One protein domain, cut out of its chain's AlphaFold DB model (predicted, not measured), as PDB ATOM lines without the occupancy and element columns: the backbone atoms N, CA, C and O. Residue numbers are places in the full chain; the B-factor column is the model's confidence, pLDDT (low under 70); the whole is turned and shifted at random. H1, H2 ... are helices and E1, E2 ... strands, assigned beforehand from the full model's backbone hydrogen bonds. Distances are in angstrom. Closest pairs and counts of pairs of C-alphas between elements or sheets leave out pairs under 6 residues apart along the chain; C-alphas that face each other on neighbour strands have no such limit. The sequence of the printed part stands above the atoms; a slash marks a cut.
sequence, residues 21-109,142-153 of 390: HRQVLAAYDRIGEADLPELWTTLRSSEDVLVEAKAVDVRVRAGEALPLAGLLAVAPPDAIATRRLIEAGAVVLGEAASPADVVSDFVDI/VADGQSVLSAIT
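Overview. This is residues 21 to 109 and 142 to 153 of the 390 residues of an uncharacterized protein of Amycolatopsis bartoniae (UniProt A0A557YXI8). A small three-stranded sheet lies in the middle, with E2 and E3 near the centre; H1 and H2, side by side but shifted along each other, run along one side of it, and H3 and H5 meet on the other side. H4 packs by its first residues near the E2 edge, and residues 62 to 71 fold back from H2 to E2. The printed part has 101 residues, with five named helices and three named strands in the order H1 E1 H2 E2 H3 E3 H4 H5. The mixed sheet runs E1 E3 E2, and the class is mostly helix. The whole is compact, with a radius of gyration of the C-alphas of 12.9 A and spans of 37 by 26 by 25 A.

Arrangement. H1, residues 21 to 34, and H2, residues 46 to 61, touch at a shallow tilt of 28 degrees, opposite ways; their closest C-alphas, of His 21 and Ala 53, are 4.7 A apart. E1, residues 40 to 43, is the antiparallel neighbour of E3, residues 91 to 96, with N 95 and O 42 within hydrogen-bond range at 2.8 A. E2, residues 72 to 74, is parallel to E3, with N 73 and O 91 at 2.9 A. The pairing is staggered: E3 pairs with E2 over residues 91 to 94 and with E1 over 94 to 96. H3, residues 80 to 87, completes a strand-helix-strand unit, E2, H3, E3, two parallel neighbour strands with a helix between, whose crossover is right-handed. H4 is residues 99 to 105. H1, H2, H3 and H4 are on the sheet but each only grazes it; H2 comes to 6.1 A of E3 at the C-alphas of Ala 53 and Val 91. H1 and H4 are near each other. H5, residues 142 to 152, is not on the sheet; it touches H3, only just about perpendicular at 72 degrees, with the closest C-alphas, of Ala 81 and Ile 152, 4.9 A apart. H4 and H5 are apart. In H1, H2, H3, H4 and H5 every O i to N i+4 pair is within hydrogen-bond range.

Along the chain. H1 begins at C-alpha 21 (129.449, -63.753, 201.996) and is 20.2 A long. H2 is 22.2 A, E3 14.1 A and H5 15.3 A long. E3 begins at C-alpha 91 (129.354, -58.787, 194.427), and H5 ends at C-alpha 152 (133.177, -56.915, 181.193).

Size, cuts and confidence. The two C-alphas farthest apart, of Glu 38 and Gly 63, are 38.9 A apart. Residues 110 to 141 are cut out, and C-alphas 109 and 142 are 10.9 A apart across the cut. Of the links printed whole, H2 to E2 is short and the others are tight. Mean pLDDT of the printed part is 96.3, and no printed residue is under 70.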
ATOM      1  N   HIS A  21     130.285 -64.151 200.862       96.94
ATOM      2  CA  HIS A  21     129.449 -63.753 201.996       96.94
ATOM      3  C   HIS A  21     130.269 -63.200 203.172       96.94
ATOM      4  O   HIS A  21     129.863 -62.235 203.816       96.94
ATOM      5  N   ARG A  22     131.422 -63.806 203.487       95.69
ATOM      6  CA  ARG A  22     132.302 -63.295 204.553       95.69
ATOM      7  C   ARG A  22     132.941 -61.963 204.175       95.69
ATOM      8  O   ARG A  22     133.053 -61.106 205.045       95.69
ATOM      9  N   GLN A  23     133.332 -61.797 202.911       96.12
ATOM     10  CA  GLN A  23     133.890 -60.536 202.420       96.12
ATOM     11  C   GLN A  23     132.867 -59.403 202.528       96.12
ATOM     12  O   GLN A  23     133.191 -58.346 203.059       96.12
ATOM     13  N   VAL A  24     131.615 -59.648 202.127       98.00
ATOM     14  CA  VAL A  24     130.531 -58.663 202.255       98.00
ATOM     15  C   VAL A  24     130.306 -58.258 203.709       98.00
ATOM     16  O   VAL A  24     130.279 -57.064 203.984       98.00
ATOM     17  N   LEU A  25     130.199 -59.211 204.646       97.12
ATOM     18  CA  LEU A  25     130.057 -58.883 206.075       97.12
ATOM     19  C   LEU A  25     131.183 -57.956 206.552       97.12
ATOM     20  O   LEU A  25     130.916 -56.876 207.064       97.12
ATOM     21  N   ALA A  26     132.435 -58.345 206.300       96.44
ATOM     22  CA  ALA A  26     133.597 -57.567 206.716       96.44
ATOM     23  C   ALA A  26     133.677 -56.186 206.037       96.44
ATOM     24  O   ALA A  26     134.235 -55.247 206.601       96.44
ATOM     25  N   ALA A  27     133.165 -56.045 204.813       97.31
ATOM     26  CA  ALA A  27     133.091 -54.754 204.140       97.31
ATOM     27  C   ALA A  27     132.018 -53.853 204.756       97.31
ATOM     28  O   ALA A  27     132.319 -52.704 205.057       97.31
ATOM     29  N   TYR A  28     130.809 -54.363 205.003       98.06
ATOM     30  CA  TYR A  28     129.748 -53.572 205.633       98.06
ATOM     31  C   TYR A  28     130.083 -53.167 207.072       98.06
ATOM     32  O   TYR A  28     129.745 -52.050 207.459       98.06
ATOM     33  N   ASP A  29     130.798 -54.009 207.826       97.56
ATOM     34  CA  ASP A  29     131.324 -53.639 209.146       97.56
ATOM     35  C   ASP A  29     132.281 -52.438 209.030       97.56
ATOM     36  O   ASP A  29     132.071 -51.418 209.682       97.56
ATOM     37  N   ARG A  30     133.270 -52.496 208.119       97.44
ATOM     38  CA  ARG A  30     134.205 -51.378 207.868       97.44
ATOM     39  C   ARG A  30     133.498 -50.105 207.404       97.44
ATOM     40  O   ARG A  30     133.856 -49.017 207.842       97.44
ATOM     41  N   ILE A  31     132.511 -50.230 206.517       97.81
ATOM     42  CA  ILE A  31     131.733 -49.089 206.011       97.81
ATOM     43  C   ILE A  31     130.952 -48.432 207.155       97.81
ATOM     44  O   ILE A  31     130.956 -47.209 207.273       97.81
ATOM     45  N   GLY A  32     130.316 -49.236 208.013       97.00
ATOM     46  CA  GLY A  32     129.580 -48.744 209.176       97.00
ATOM     47  C   GLY A  32     130.478 -48.108 210.239       97.00
ATOM     48  O   GLY A  32     130.079 -47.127 210.855       97.00
ATOM     49  N   GLU A  33     131.690 -48.634 210.439       97.25
ATOM     50  CA  GLU A  33     132.684 -48.054 211.353       97.25
ATOM     51  C   GLU A  33     133.242 -46.717 210.854       97.25
ATOM     52  O   GLU A  33     133.486 -45.819 211.662       97.25
ATOM     53  N   ALA A  34     133.462 -46.587 209.543       96.69
ATOM     54  CA  ALA A  34     133.981 -45.361 208.949       96.69
ATOM     55  C   ALA A  34     132.947 -44.223 208.952       96.69
ATOM     56  O   ALA A  34     133.333 -43.073 209.140       96.69
ATOM     57  N   ASP A  35     131.661 -44.550 208.757       95.44
ATOM     58  CA  ASP A  35     130.538 -43.598 208.729       95.44
ATOM     59  C   ASP A  35     130.777 -42.414 207.770       95.44
ATOM     60  O   ASP A  35     130.630 -41.245 208.124       95.44
ATOM     61  N   LEU A  36     131.181 -42.735 206.531       96.19
ATOM     62  CA  LEU A  36     131.470 -41.775 205.455       96.19
ATOM     63  C   LEU A  36     130.428 -41.880 204.322       96.19
ATOM     64  O   LEU A  36     130.726 -42.421 203.247       96.19
ATOM     65  N   PRO A  37     129.175 -41.433 204.533       96.00
ATOM     66  CA  PRO A  37     128.111 -41.549 203.536       96.00
ATOM     67  C   PRO A  37     128.395 -40.766 202.247       96.00
ATOM     68  O   PRO A  37     127.903 -41.142 201.188       96.00
ATOM     69  N   GLU A  38     129.212 -39.714 202.299       96.88
ATOM     70  CA  GLU A  38     129.594 -38.890 201.149       96.88
ATOM     71  C   GLU A  38     130.416 -39.635 200.088       96.88
ATOM     72  O   GLU A  38     130.510 -39.170 198.952       96.88
ATOM     73  N   LEU A  39     130.995 -40.792 200.428       96.50
ATOM     74  CA  LEU A  39     131.722 -41.628 199.470       96.50
ATOM     75  C   LEU A  39     130.784 -42.408 198.536       96.50
ATOM     76  O   LEU A  39     131.226 -42.912 197.500       96.50
ATOM     77  N   TRP A  40     129.493 -42.484 198.865       97.50
ATOM     78  CA  TRP A  40     128.511 -43.333 198.198       97.50
ATOM     79  C   TRP A  40     127.435 -42.493 197.507       97.50
ATOM     80  O   TRP A  40     126.732 -41.712 198.141       97.50
ATOM     81  N   THR A  41     127.243 -42.712 196.206       96.88
ATOM     82  CA  THR A  41     126.046 -42.229 195.500       96.88
ATOM     83  C   THR A  41     124.843 -43.067 195.916       96.88
ATOM     84  O   THR A  41     123.748 -42.559 196.148       96.88
ATOM     85  N   THR A  42     125.037 -44.381 196.020       97.19
ATOM     86  CA  THR A  42     124.043 -45.324 196.530       97.19
ATOM     87  C   THR A  42     124.766 -46.509 197.150       97.19
ATOM     88  O   THR A  42     125.548 -47.172 196.479       97.19
ATOM     89  N   LEU A  43     124.473 -46.812 198.412       97.81
ATOM     90  CA  LEU A  43     124.899 -48.043 199.075       97.81
ATOM     91  C   LEU A  43     123.688 -48.973 199.199       97.81
ATOM     92  O   LEU A  43     122.640 -48.569 199.705       97.81
ATOM     93  N   ARG A  44     123.808 -50.210 198.713       97.75
ATOM     94  CA  ARG A  44     122.726 -51.203 198.769       97.75
ATOM     95  C   ARG A  44     122.533 -51.713 200.197       97.75
ATOM     96  O   ARG A  44     123.456 -51.674 201.011       97.75
ATOM     97  N   SER A  45     121.342 -52.236 200.487       97.62
ATOM     98  CA  SER A  45     121.067 -52.920 201.757       97.62
ATOM     99  C   SER A  45     122.021 -54.101 201.949       97.62
ATOM    100  O   SER A  45     122.191 -54.914 201.037       97.62
ATOM    101  N   SER A  46     122.610 -54.225 203.139       97.50
ATOM    102  CA  SER A  46     123.492 -55.350 203.467       97.50
ATOM    103  C   SER A  46     122.770 -56.695 203.359       97.50
ATOM    104  O   SER A  46     123.370 -57.671 202.919       97.50
ATOM    105  N   GLU A  47     121.478 -56.751 203.693       97.69
ATOM    106  CA  GLU A  47     120.667 -57.970 203.608       97.69
ATOM    107  C   GLU A  47     120.586 -58.496 202.167       97.69
ATOM    108  O   GLU A  47     120.850 -59.677 201.925       97.69
ATOM    109  N   ASP A  48     120.308 -57.609 201.206       97.25
ATOM    110  CA  ASP A  48     120.207 -57.963 199.786       97.25
ATOM    111  C   ASP A  48     121.560 -58.428 199.236       97.25
ATOM    112  O   ASP A  48     121.659 -59.458 198.565       97.25
ATOM    113  N   VAL A  49     122.632 -57.701 199.568       98.12
ATOM    114  CA  VAL A  49     123.985 -58.015 199.093       98.12
ATOM    115  C   VAL A  49     124.496 -59.333 199.691       98.12
ATOM    116  O   VAL A  49     125.149 -60.117 198.999       98.12
ATOM    117  N   LEU A  50     124.160 -59.645 200.947       98.31
ATOM    118  CA  LEU A  50     124.513 -60.922 201.579       98.31
ATOM    119  C   LEU A  50     123.802 -62.116 200.932       98.31
ATOM    120  O   LEU A  50     124.401 -63.191 200.817       98.31
ATOM    121  N   VAL A  51     122.552 -61.945 200.485       98.19
ATOM    122  CA  VAL A  51     121.817 -62.985 199.748       98.19
ATOM    123  C   VAL A  51     122.522 -63.303 198.427       98.19
ATOM    124  O   VAL A  51     122.764 -64.475 198.124       98.19
ATOM    125  N   GLU A  52     122.920 -62.281 197.670       97.56
ATOM    126  CA  GLU A  52     123.656 -62.449 196.409       97.56
ATOM    127  C   GLU A  52     125.031 -63.087 196.625       97.56
ATOM    128  O   GLU A  52     125.390 -64.055 195.951       97.56
ATOM    129  N   ALA A  53     125.771 -62.626 197.631       98.06
ATOM    130  CA  ALA A  53     127.065 -63.195 197.984       98.06
ATOM    131  C   ALA A  53     126.958 -64.674 198.386       98.06
ATOM    132  O   ALA A  53     127.809 -65.497 198.037       98.06
ATOM    133  N   LYS A  54     125.872 -65.054 199.075       97.62
ATOM    134  CA  LYS A  54     125.595 -66.458 199.382       97.62
ATOM    135  C   LYS A  54     125.330 -67.276 198.120       97.62
ATOM    136  O   LYS A  54     125.760 -68.429 198.059       97.62
ATOM    137  N   ALA A  55     124.634 -66.711 197.136       97.75
ATOM    138  CA  ALA A  55     124.373 -67.376 195.864       97.75
ATOM    139  C   ALA A  55     125.673 -67.635 195.081       97.75
ATOM    140  O   ALA A  55     125.858 -68.742 194.568       97.75
ATOM    141  N   VAL A  56     126.610 -66.679 195.078       97.75
ATOM    142  CA  VAL A  56     127.963 -66.870 194.522       97.75
ATOM    143  C   VAL A  56     128.676 -68.033 195.220       97.75
ATOM    144  O   VAL A  56     129.124 -68.966 194.557       97.75
ATOM    145  N   ASP A  57     128.693 -68.061 196.557       97.12
ATOM    146  CA  ASP A  57     129.320 -69.150 197.326       97.12
ATOM    147  C   ASP A  57     128.705 -70.532 197.034       97.12
ATOM    148  O   ASP A  57     129.371 -71.563 197.164       97.12
ATOM    149  N   VAL A  58     127.410 -70.591 196.711       97.00
ATOM    150  CA  VAL A  58     126.733 -71.835 196.317       97.00
ATOM    151  C   VAL A  58     127.191 -72.287 194.933       97.00
ATOM    152  O   VAL A  58     127.527 -73.462 194.785       97.00
ATOM    153  N   ARG A  59     127.268 -71.373 193.959       96.62
ATOM    154  CA  ARG A  59     127.752 -71.649 192.596       96.62
ATOM    155  C   ARG A  59     129.204 -72.133 192.590       96.62
ATOM    156  O   ARG A  59     129.493 -73.188 192.031       96.62
ATOM    157  N   VAL A  60     130.092 -71.454 193.324       95.56
ATOM    158  CA  VAL A  60     131.495 -71.884 193.486       95.56
ATOM    159  C   VAL A  60     131.576 -73.280 194.107       95.56
ATOM    160  O   VAL A  60     132.313 -74.137 193.625       95.56
ATOM    161  N   ARG A  61     130.784 -73.564 195.153       93.88
ATOM    162  CA  ARG A  61     130.753 -74.897 195.788       93.88
ATOM    163  C   ARG A  61     130.211 -75.986 194.858       93.88
ATOM    164  O   ARG A  61     130.572 -77.147 195.025       93.88
ATOM    165  N   ALA A  62     129.364 -75.624 193.898       95.31
ATOM    166  CA  ALA A  62     128.882 -76.524 192.857       95.31
ATOM    167  C   ALA A  62     129.924 -76.784 191.748       95.31
ATOM    168  O   ALA A  62     129.660 -77.588 190.856       95.31
ATOM    169  N   GLY A  63     131.102 -76.152 191.812       94.44
ATOM    170  CA  GLY A  63     132.187 -76.319 190.845       94.44
ATOM    171  C   GLY A  63     132.126 -75.357 189.659       94.44
ATOM    172  O   GLY A  63     132.854 -75.553 188.689       94.44
ATOM    173  N   GLU A  64     131.274 -74.330 189.710       95.81
ATOM    174  CA  GLU A  64     131.229 -73.304 188.671       95.81
ATOM    175  C   GLU A  64     132.478 -72.409 188.730       95.81
ATOM    176  O   GLU A  64     132.860 -71.919 189.796       95.81
ATOM    177  N   ALA A  65     133.116 -72.186 187.579       92.38
ATOM    178  CA  ALA A  65     134.287 -71.326 187.458       92.38
ATOM    179  C   ALA A  65     133.859 -69.854 187.360       92.38
ATOM    180  O   ALA A  65     133.538 -69.358 186.283       92.38
ATOM    181  N   LEU A  66     133.859 -69.166 188.501       95.62
ATOM    182  CA  LEU A  66     133.526 -67.748 188.614       95.62
ATOM    183  C   LEU A  66     134.804 -66.934 188.857       95.62
ATOM    184  O   LEU A  66     135.292 -66.914 189.989       95.62
ATOM    185  N   PRO A  67     135.379 -66.291 187.823       93.44
ATOM    186  CA  PRO A  67     136.701 -65.673 187.921       93.44
ATOM    187  C   PRO A  67     136.753 -64.475 188.875       93.44
ATOM    188  O   PRO A  67     137.840 -64.123 189.317       93.44
ATOM    189  N   LEU A  68     135.609 -63.866 189.208       96.56
ATOM    190  CA  LEU A  68     135.530 -62.738 190.141       96.56
ATOM    191  C   LEU A  68     134.905 -63.113 191.493       96.56
ATOM    192  O   LEU A  68     134.585 -62.232 192.292       96.56
ATOM    193  N   ALA A  69     134.695 -64.406 191.766       96.06
ATOM    194  CA  ALA A  69     134.106 -64.832 193.028       96.06
ATOM    195  C   ALA A  69     134.957 -64.395 194.227       96.06
ATOM    196  O   ALA A  69     136.140 -64.714 194.328       96.06
ATOM    197  N   GLY A  70     134.310 -63.696 195.160       93.25
ATOM    198  CA  GLY A  70     134.952 -63.148 196.351       93.25
ATOM    199  C   GLY A  70     135.429 -61.703 196.201       93.25
ATOM    200  O   GLY A  70     135.768 -61.116 197.225       93.25
ATOM    201  N   LEU A  71     135.400 -61.127 194.994       96.81
ATOM    202  CA  LEU A  71     135.670 -59.705 194.782       96.81
ATOM    203  C   LEU A  71     134.420 -58.862 195.042       96.81
ATOM    204  O   LEU A  71     133.313 -59.190 194.596       96.81
ATOM    205  N   LEU A  72     134.615 -57.753 195.747       98.31
ATOM    206  CA  LEU A  72     133.602 -56.744 196.021       98.31
ATOM    207  C   LEU A  72     133.770 -55.565 195.069       98.31
ATOM    208  O   LEU A  72     134.888 -55.101 194.833       98.31
ATOM    209  N   ALA A  73     132.659 -55.054 194.551       98.25
ATOM    210  CA  ALA A  73     132.672 -54.010 193.540       98.25
ATOM    211  C   ALA A  73     131.688 -52.873 193.831       98.25
ATOM    212  O   ALA A  73     130.660 -53.058 194.487       98.25
ATOM    213  N   VAL A  74     131.976 -51.712 193.250       98.38
ATOM    214  CA  VAL A  74     130.998 -50.645 193.004       98.38
ATOM    215  C   VAL A  74     130.887 -50.370 191.509       98.38
ATOM    216  O   VAL A  74     131.870 -50.467 190.773       98.38
ATOM    217  N   ALA A  75     129.678 -50.086 191.039       97.44
ATOM    218  CA  ALA A  75     129.383 -49.981 189.618       97.44
ATOM    219  C   ALA A  75     128.120 -49.141 189.362       97.44
ATOM    220  O   ALA A  75     127.214 -49.167 190.197       97.44
ATOM    221  N   PRO A  76     128.004 -48.468 188.200       94.56
ATOM    222  CA  PRO A  76     126.768 -47.830 187.783       94.56
ATOM    223  C   PRO A  76     125.631 -48.852 187.668       94.56
ATOM    224  O   PRO A  76     125.855 -49.978 187.189       94.56
ATOM    225  N   PRO A  77     124.402 -48.483 188.059       89.19
ATOM    226  CA  PRO A  77     123.239 -49.331 187.849       89.19
ATOM    227  C   PRO A  77     122.966 -49.527 186.351       89.19
ATOM    228  O   PRO A  77     123.315 -48.694 185.517       89.19
ATOM    229  N   ASP A  78     122.342 -50.656 186.010       84.00
ATOM    230  CA  ASP A  78     121.810 -50.975 184.676       84.00
ATOM    231  C   ASP A  78     122.808 -51.014 183.499       84.00
ATOM    232  O   ASP A  78     122.414 -51.288 182.362       84.00
ATOM    233  N   ALA A  79     124.109 -50.842 183.742       86.19
ATOM    234  CA  ALA A  79     125.127 -51.035 182.716       86.19
ATOM    235  C   ALA A  79     125.316 -52.529 182.384       86.19
ATOM    236  O   ALA A  79     125.395 -53.387 183.267       86.19
ATOM    237  N   ILE A  80     125.478 -52.856 181.096       93.12
ATOM    238  CA  ILE A  80     125.797 -54.226 180.648       93.12
ATOM    239  C   ILE A  80     127.099 -54.731 181.283       93.12
ATOM    240  O   ILE A  80     127.185 -55.900 181.658       93.12
ATOM    241  N   ALA A  81     128.080 -53.846 181.477       93.50
ATOM    242  CA  ALA A  81     129.307 -54.159 182.204       93.50
ATOM    243  C   ALA A  81     129.028 -54.619 183.649       93.50
ATOM    244  O   ALA A  81     129.599 -55.614 184.089       93.50
ATOM    245  N   THR A  82     128.100 -53.967 184.360       95.56
ATOM    246  CA  THR A  82     127.685 -54.354 185.720       95.56
ATOM    247  C   THR A  82     127.052 -55.742 185.735       95.56
ATOM    248  O   THR A  82     127.387 -56.567 186.582       95.56
ATOM    249  N   ARG A  83     126.191 -56.050 184.756       95.69
ATOM    250  CA  ARG A  83     125.604 -57.392 184.622       95.69
ATOM    251  C   ARG A  83     126.679 -58.461 184.410       95.69
ATOM    252  O   ARG A  83     126.671 -59.464 185.115       95.69
ATOM    253  N   ARG A  84     127.622 -58.227 183.492       96.31
ATOM    254  CA  ARG A  84     128.735 -59.152 183.213       96.31
ATOM    255  C   ARG A  84     129.625 -59.383 184.435       96.31
ATOM    256  O   ARG A  84     130.042 -60.507 184.693       96.31
ATOM    257  N   LEU A  85     129.873 -58.331 185.213       96.31
ATOM    258  CA  LEU A  85     130.628 -58.400 186.462       96.31
ATOM    259  C   LEU A  85     129.930 -59.310 187.495       96.31
ATOM    260  O   LEU A  85     130.580 -60.175 188.087       96.31
ATOM    261  N   ILE A  86     128.607 -59.184 187.646       97.12
ATOM    262  CA  ILE A  86     127.793 -60.048 188.523       97.12
ATOM    263  C   ILE A  86     127.762 -61.497 188.008       97.12
ATOM    264  O   ILE A  86     127.924 -62.442 188.783       97.12
ATOM    265  N   GLU A  87     127.587 -61.702 186.699       97.00
ATOM    266  CA  GLU A  87     127.584 -63.033 186.073       97.00
ATOM    267  C   GLU A  87     128.903 -63.783 186.313       97.00
ATOM    268  O   GLU A  87     128.874 -64.982 186.613       97.00
ATOM    269  N   ALA A  88     130.026 -63.058 186.274       97.06
ATOM    270  CA  ALA A  88     131.373 -63.545 186.566       97.06
ATOM    271  C   ALA A  88     131.666 -63.761 188.068       97.06
ATOM    272  O   ALA A  88     132.732 -64.281 188.416       97.06
ATOM    273  N   GLY A  89     130.726 -63.415 188.954       97.38
ATOM    274  CA  GLY A  89     130.741 -63.761 190.378       97.38
ATOM    275  C   GLY A  89     131.167 -62.654 191.343       97.38
ATOM    276  O   GLY A  89     131.250 -62.928 192.540       97.38
ATOM    277  N   ALA A  90     131.418 -61.431 190.872       97.81
ATOM    278  CA  ALA A  90     131.663 -60.307 191.773       97.81
ATOM    279  C   ALA A  90     130.363 -59.850 192.449       97.81
ATOM    280  O   ALA A  90     129.269 -59.979 191.895       97.81
ATOM    281  N   VAL A  91     130.492 -59.286 193.648       98.31
ATOM    282  CA  VAL A  91     129.354 -58.787 194.427       98.31
ATOM    283  C   VAL A  91     129.361 -57.261 194.435       98.31
ATOM    284  O   VAL A  91     130.310 -56.643 194.913       98.31
ATOM    285  N   VAL A  92     128.293 -56.648 193.920       98.31
ATOM    286  CA  VAL A  92     128.180 -55.187 193.792       98.31
ATOM    287  C   VAL A  92     127.492 -54.595 195.018       98.31
ATOM    288  O   VAL A  92     126.324 -54.891 195.275       98.31
ATOM    289  N   LEU A  93     128.195 -53.726 195.746       98.31
ATOM    290  CA  LEU A  93     127.697 -53.068 196.962       98.31
ATOM    291  C   LEU A  93     126.880 -51.807 196.659       98.31
ATOM    292  O   LEU A  93     126.085 -51.379 197.490       98.31
ATOM    293  N   GLY A  94     127.043 -51.218 195.476       97.44
ATOM    294  CA  GLY A  94     126.341 -50.003 195.073       97.44
ATOM    295  C   GLY A  94     127.142 -49.170 194.080       97.44
ATOM    296  O   GLY A  94     127.951 -49.708 193.326       97.44
ATOM    297  N   GLU A  95     126.928 -47.860 194.111       97.44
ATOM    298  CA  GLU A  95     127.589 -46.867 193.271       97.44
ATOM    299  C   GLU A  95     128.334 -45.859 194.154       97.44
ATOM    300  O   GLU A  95     127.774 -45.307 195.107       97.44
ATOM    301  N   ALA A  96     129.606 -45.622 193.842       96.56
ATOM    302  CA  ALA A  96     130.456 -44.709 194.595       96.56
ATOM    303  C   ALA A  96     130.430 -43.300 193.995       96.56
ATOM    304  O   ALA A  96     130.564 -43.137 192.784       96.56
ATOM    305  N   ALA A  97     130.337 -42.289 194.857       95.81
ATOM    306  CA  ALA A  97     130.586 -40.897 194.488       95.81
ATOM    307  C   ALA A  97     132.097 -40.620 194.384       95.81
ATOM    308  O   ALA A  97     132.532 -39.827 193.552       95.81
ATOM    309  N   SER A  98     132.894 -41.330 195.194       95.12
ATOM    310  CA  SER A  98     134.359 -41.249 195.223       95.12
ATOM    311  C   SER A  98     134.970 -42.645 195.026       95.12
ATOM    312  O   SER A  98     135.405 -43.281 195.988       95.12
ATOM    313  N   PRO A  99     134.979 -43.182 193.789       95.81
ATOM    314  CA  PRO A  99     135.300 -44.589 193.537       95.81
ATOM    315  C   PRO A  99     136.733 -44.980 193.920       95.81
ATOM    316  O   PRO A  99     136.952 -46.109 194.345       95.81
ATOM    317  N   ALA A 100     137.703 -44.066 193.822       94.62
ATOM    318  CA  ALA A 100     139.078 -44.343 194.238       94.62
ATOM    319  C   ALA A 100     139.197 -44.562 195.755       94.62
ATOM    320  O   ALA A 100     139.808 -45.539 196.177       94.62
ATOM    321  N   ASP A 101     138.555 -43.718 196.563       94.81
ATOM    322  CA  ASP A 101     138.586 -43.841 198.025       94.81
ATOM    323  C   ASP A 101     137.841 -45.111 198.466       94.81
ATOM    324  O   ASP A 101     138.309 -45.873 199.312       94.81
ATOM    325  N   VAL A 102     136.724 -45.422 197.796       96.62
ATOM    326  CA  VAL A 102     135.958 -46.645 198.056       96.62
ATOM    327  C   VAL A 102     136.756 -47.915 197.742       96.62
ATOM    328  O   VAL A 102     136.721 -48.866 198.526       96.62
ATOM    329  N   VAL A 103     137.506 -47.934 196.635       96.75
ATOM    330  CA  VAL A 103     138.404 -49.047 196.272       96.75
ATOM    331  C   VAL A 103     139.613 -49.133 197.197       96.75
ATOM    332  O   VAL A 103     140.069 -50.232 197.491       96.75
ATOM    333  N   SER A 104     140.140 -48.008 197.679       93.75
ATOM    334  CA  SER A 104     141.238 -48.035 198.651       93.75
ATOM    335  C   SER A 104     140.807 -48.756 199.933       93.75
ATOM    336  O   SER A 104     141.511 -49.648 200.417       93.75
ATOM    337  N   ASP A 105     139.621 -48.415 200.446       93.31
ATOM    338  CA  ASP A 105     139.324 -48.648 201.860       93.31
ATOM    339  C   ASP A 105     138.264 -49.730 202.107       93.31
ATOM    340  O   ASP A 105     138.296 -50.400 203.147       93.31
ATOM    341  N   PHE A 106     137.347 -49.965 201.161       96.19
ATOM    342  CA  PHE A 106     136.152 -50.786 201.401       96.19
ATOM    343  C   PHE A 106     135.985 -51.959 200.429       96.19
ATOM    344  O   PHE A 106     135.659 -53.061 200.883       96.19
ATOM    345  N   VAL A 107     136.239 -51.766 199.132       97.19
ATOM    346  CA  VAL A 107     135.999 -52.777 198.079       97.19
ATOM    347  C   VAL A 107     137.263 -53.100 197.281       97.19
ATOM    348  O   VAL A 107     138.309 -52.503 197.497       97.19
ATOM    349  N   ASP A 108     137.188 -54.066 196.364       97.19
ATOM    350  CA  ASP A 108     138.329 -54.474 195.536       97.19
ATOM    351  C   ASP A 108     138.382 -53.731 194.199       97.19
ATOM    352  O   ASP A 108     139.465 -53.466 193.672       97.19
ATOM    353  N   ILE A 109     137.202 -53.420 193.653       97.75
ATOM    354  CA  ILE A 109     137.005 -52.942 192.285       97.75
ATOM    355  C   ILE A 109     136.003 -51.781 192.248       97.75
ATOM    356  O   ILE A 109     134.991 -51.791 192.948       97.75
ATOM    357  N   VAL A 142     146.809 -55.320 189.610       97.31
ATOM    358  CA  VAL A 142     146.755 -55.463 188.150       97.31
ATOM    359  C   VAL A 142     146.008 -56.735 187.763       97.31
ATOM    360  O   VAL A 142     145.233 -56.719 186.807       97.31
ATOM    361  N   ALA A 143     146.180 -57.813 188.528       96.12
ATOM    362  CA  ALA A 143     145.473 -59.071 188.326       96.12
ATOM    363  C   ALA A 143     143.944 -58.923 188.456       96.12
ATOM    364  O   ALA A 143     143.207 -59.416 187.595       96.12
ATOM    365  N   ASP A 144     143.456 -58.211 189.476       96.44
ATOM    366  CA  ASP A 144     142.018 -57.987 189.669       96.44
ATOM    367  C   ASP A 144     141.462 -57.080 188.566       96.44
ATOM    368  O   ASP A 144     140.444 -57.398 187.948       96.44
ATOM    369  N   GLY A 145     142.185 -56.003 188.233       97.25
ATOM    370  CA  GLY A 145     141.840 -55.112 187.123       97.25
ATOM    371  C   GLY A 145     141.731 -55.853 185.786       97.25
ATOM    372  O   GLY A 145     140.742 -55.704 185.068       97.25
ATOM    373  N   GLN A 146     142.696 -56.723 185.474       97.75
ATOM    374  CA  GLN A 146     142.665 -57.565 184.276       97.75
ATOM    375  C   GLN A 146     141.498 -58.559 184.291       97.75
ATOM    376  O   GLN A 146     140.865 -58.786 183.256       97.75
ATOM    377  N   SER A 147     141.219 -59.172 185.439       96.50
ATOM    378  CA  SER A 147     140.128 -60.140 185.577       96.50
ATOM    379  C   SER A 147     138.778 -59.469 185.323       96.50
ATOM    380  O   SER A 147     137.951 -60.001 184.581       96.50
ATOM    381  N   VAL A 148     138.583 -58.259 185.852       97.38
ATOM    382  CA  VAL A 148     137.379 -57.454 185.616       97.38
ATOM    383  C   VAL A 148     137.272 -57.038 184.160       97.38
ATOM    384  O   VAL A 148     136.228 -57.268 183.557       97.38
ATOM    385  N   LEU A 149     138.344 -56.500 183.569       97.38
ATOM    386  CA  LEU A 149     138.383 -56.182 182.139       97.38
ATOM    387  C   LEU A 149     138.004 -57.399 181.288       97.38
ATOM    388  O   LEU A 149     137.206 -57.283 180.365       97.38
ATOM    389  N   SER A 150     138.524 -58.580 181.626       96.06
ATOM    390  CA  SER A 150     138.211 -59.822 180.911       96.06
ATOM    391  C   SER A 150     136.741 -60.222 181.038       96.06
ATOM    392  O   SER A 150     136.189 -60.768 180.089       96.06
ATOM    393  N   ALA A 151     136.104 -59.948 182.180       95.81
ATOM    394  CA  ALA A 151     134.693 -60.244 182.398       95.81
ATOM    395  C   ALA A 151     133.760 -59.256 181.680       95.81
ATOM    396  O   ALA A 151     132.744 -59.664 181.122       95.81
ATOM    397  N   ILE A 152     134.082 -57.958 181.699       95.50
ATOM    398  CA  ILE A 152     133.177 -56.915 181.193       95.50
ATOM    399  C   ILE A 152     133.367 -56.612 179.702       95.50
ATOM    400  O   ILE A 152     132.435 -56.115 179.061       95.50
ATOM    401  N   THR A 153     134.531 -56.936 179.134       95.44
ATOM    402  CA  THR A 153     134.813 -56.779 177.703       95.44
ATOM    403  C   THR A 153     134.022 -57.763 176.862       95.44
ATOM    404  O   THR A 153     133.931 -58.951 177.157       95.44
TER     405      THR A 153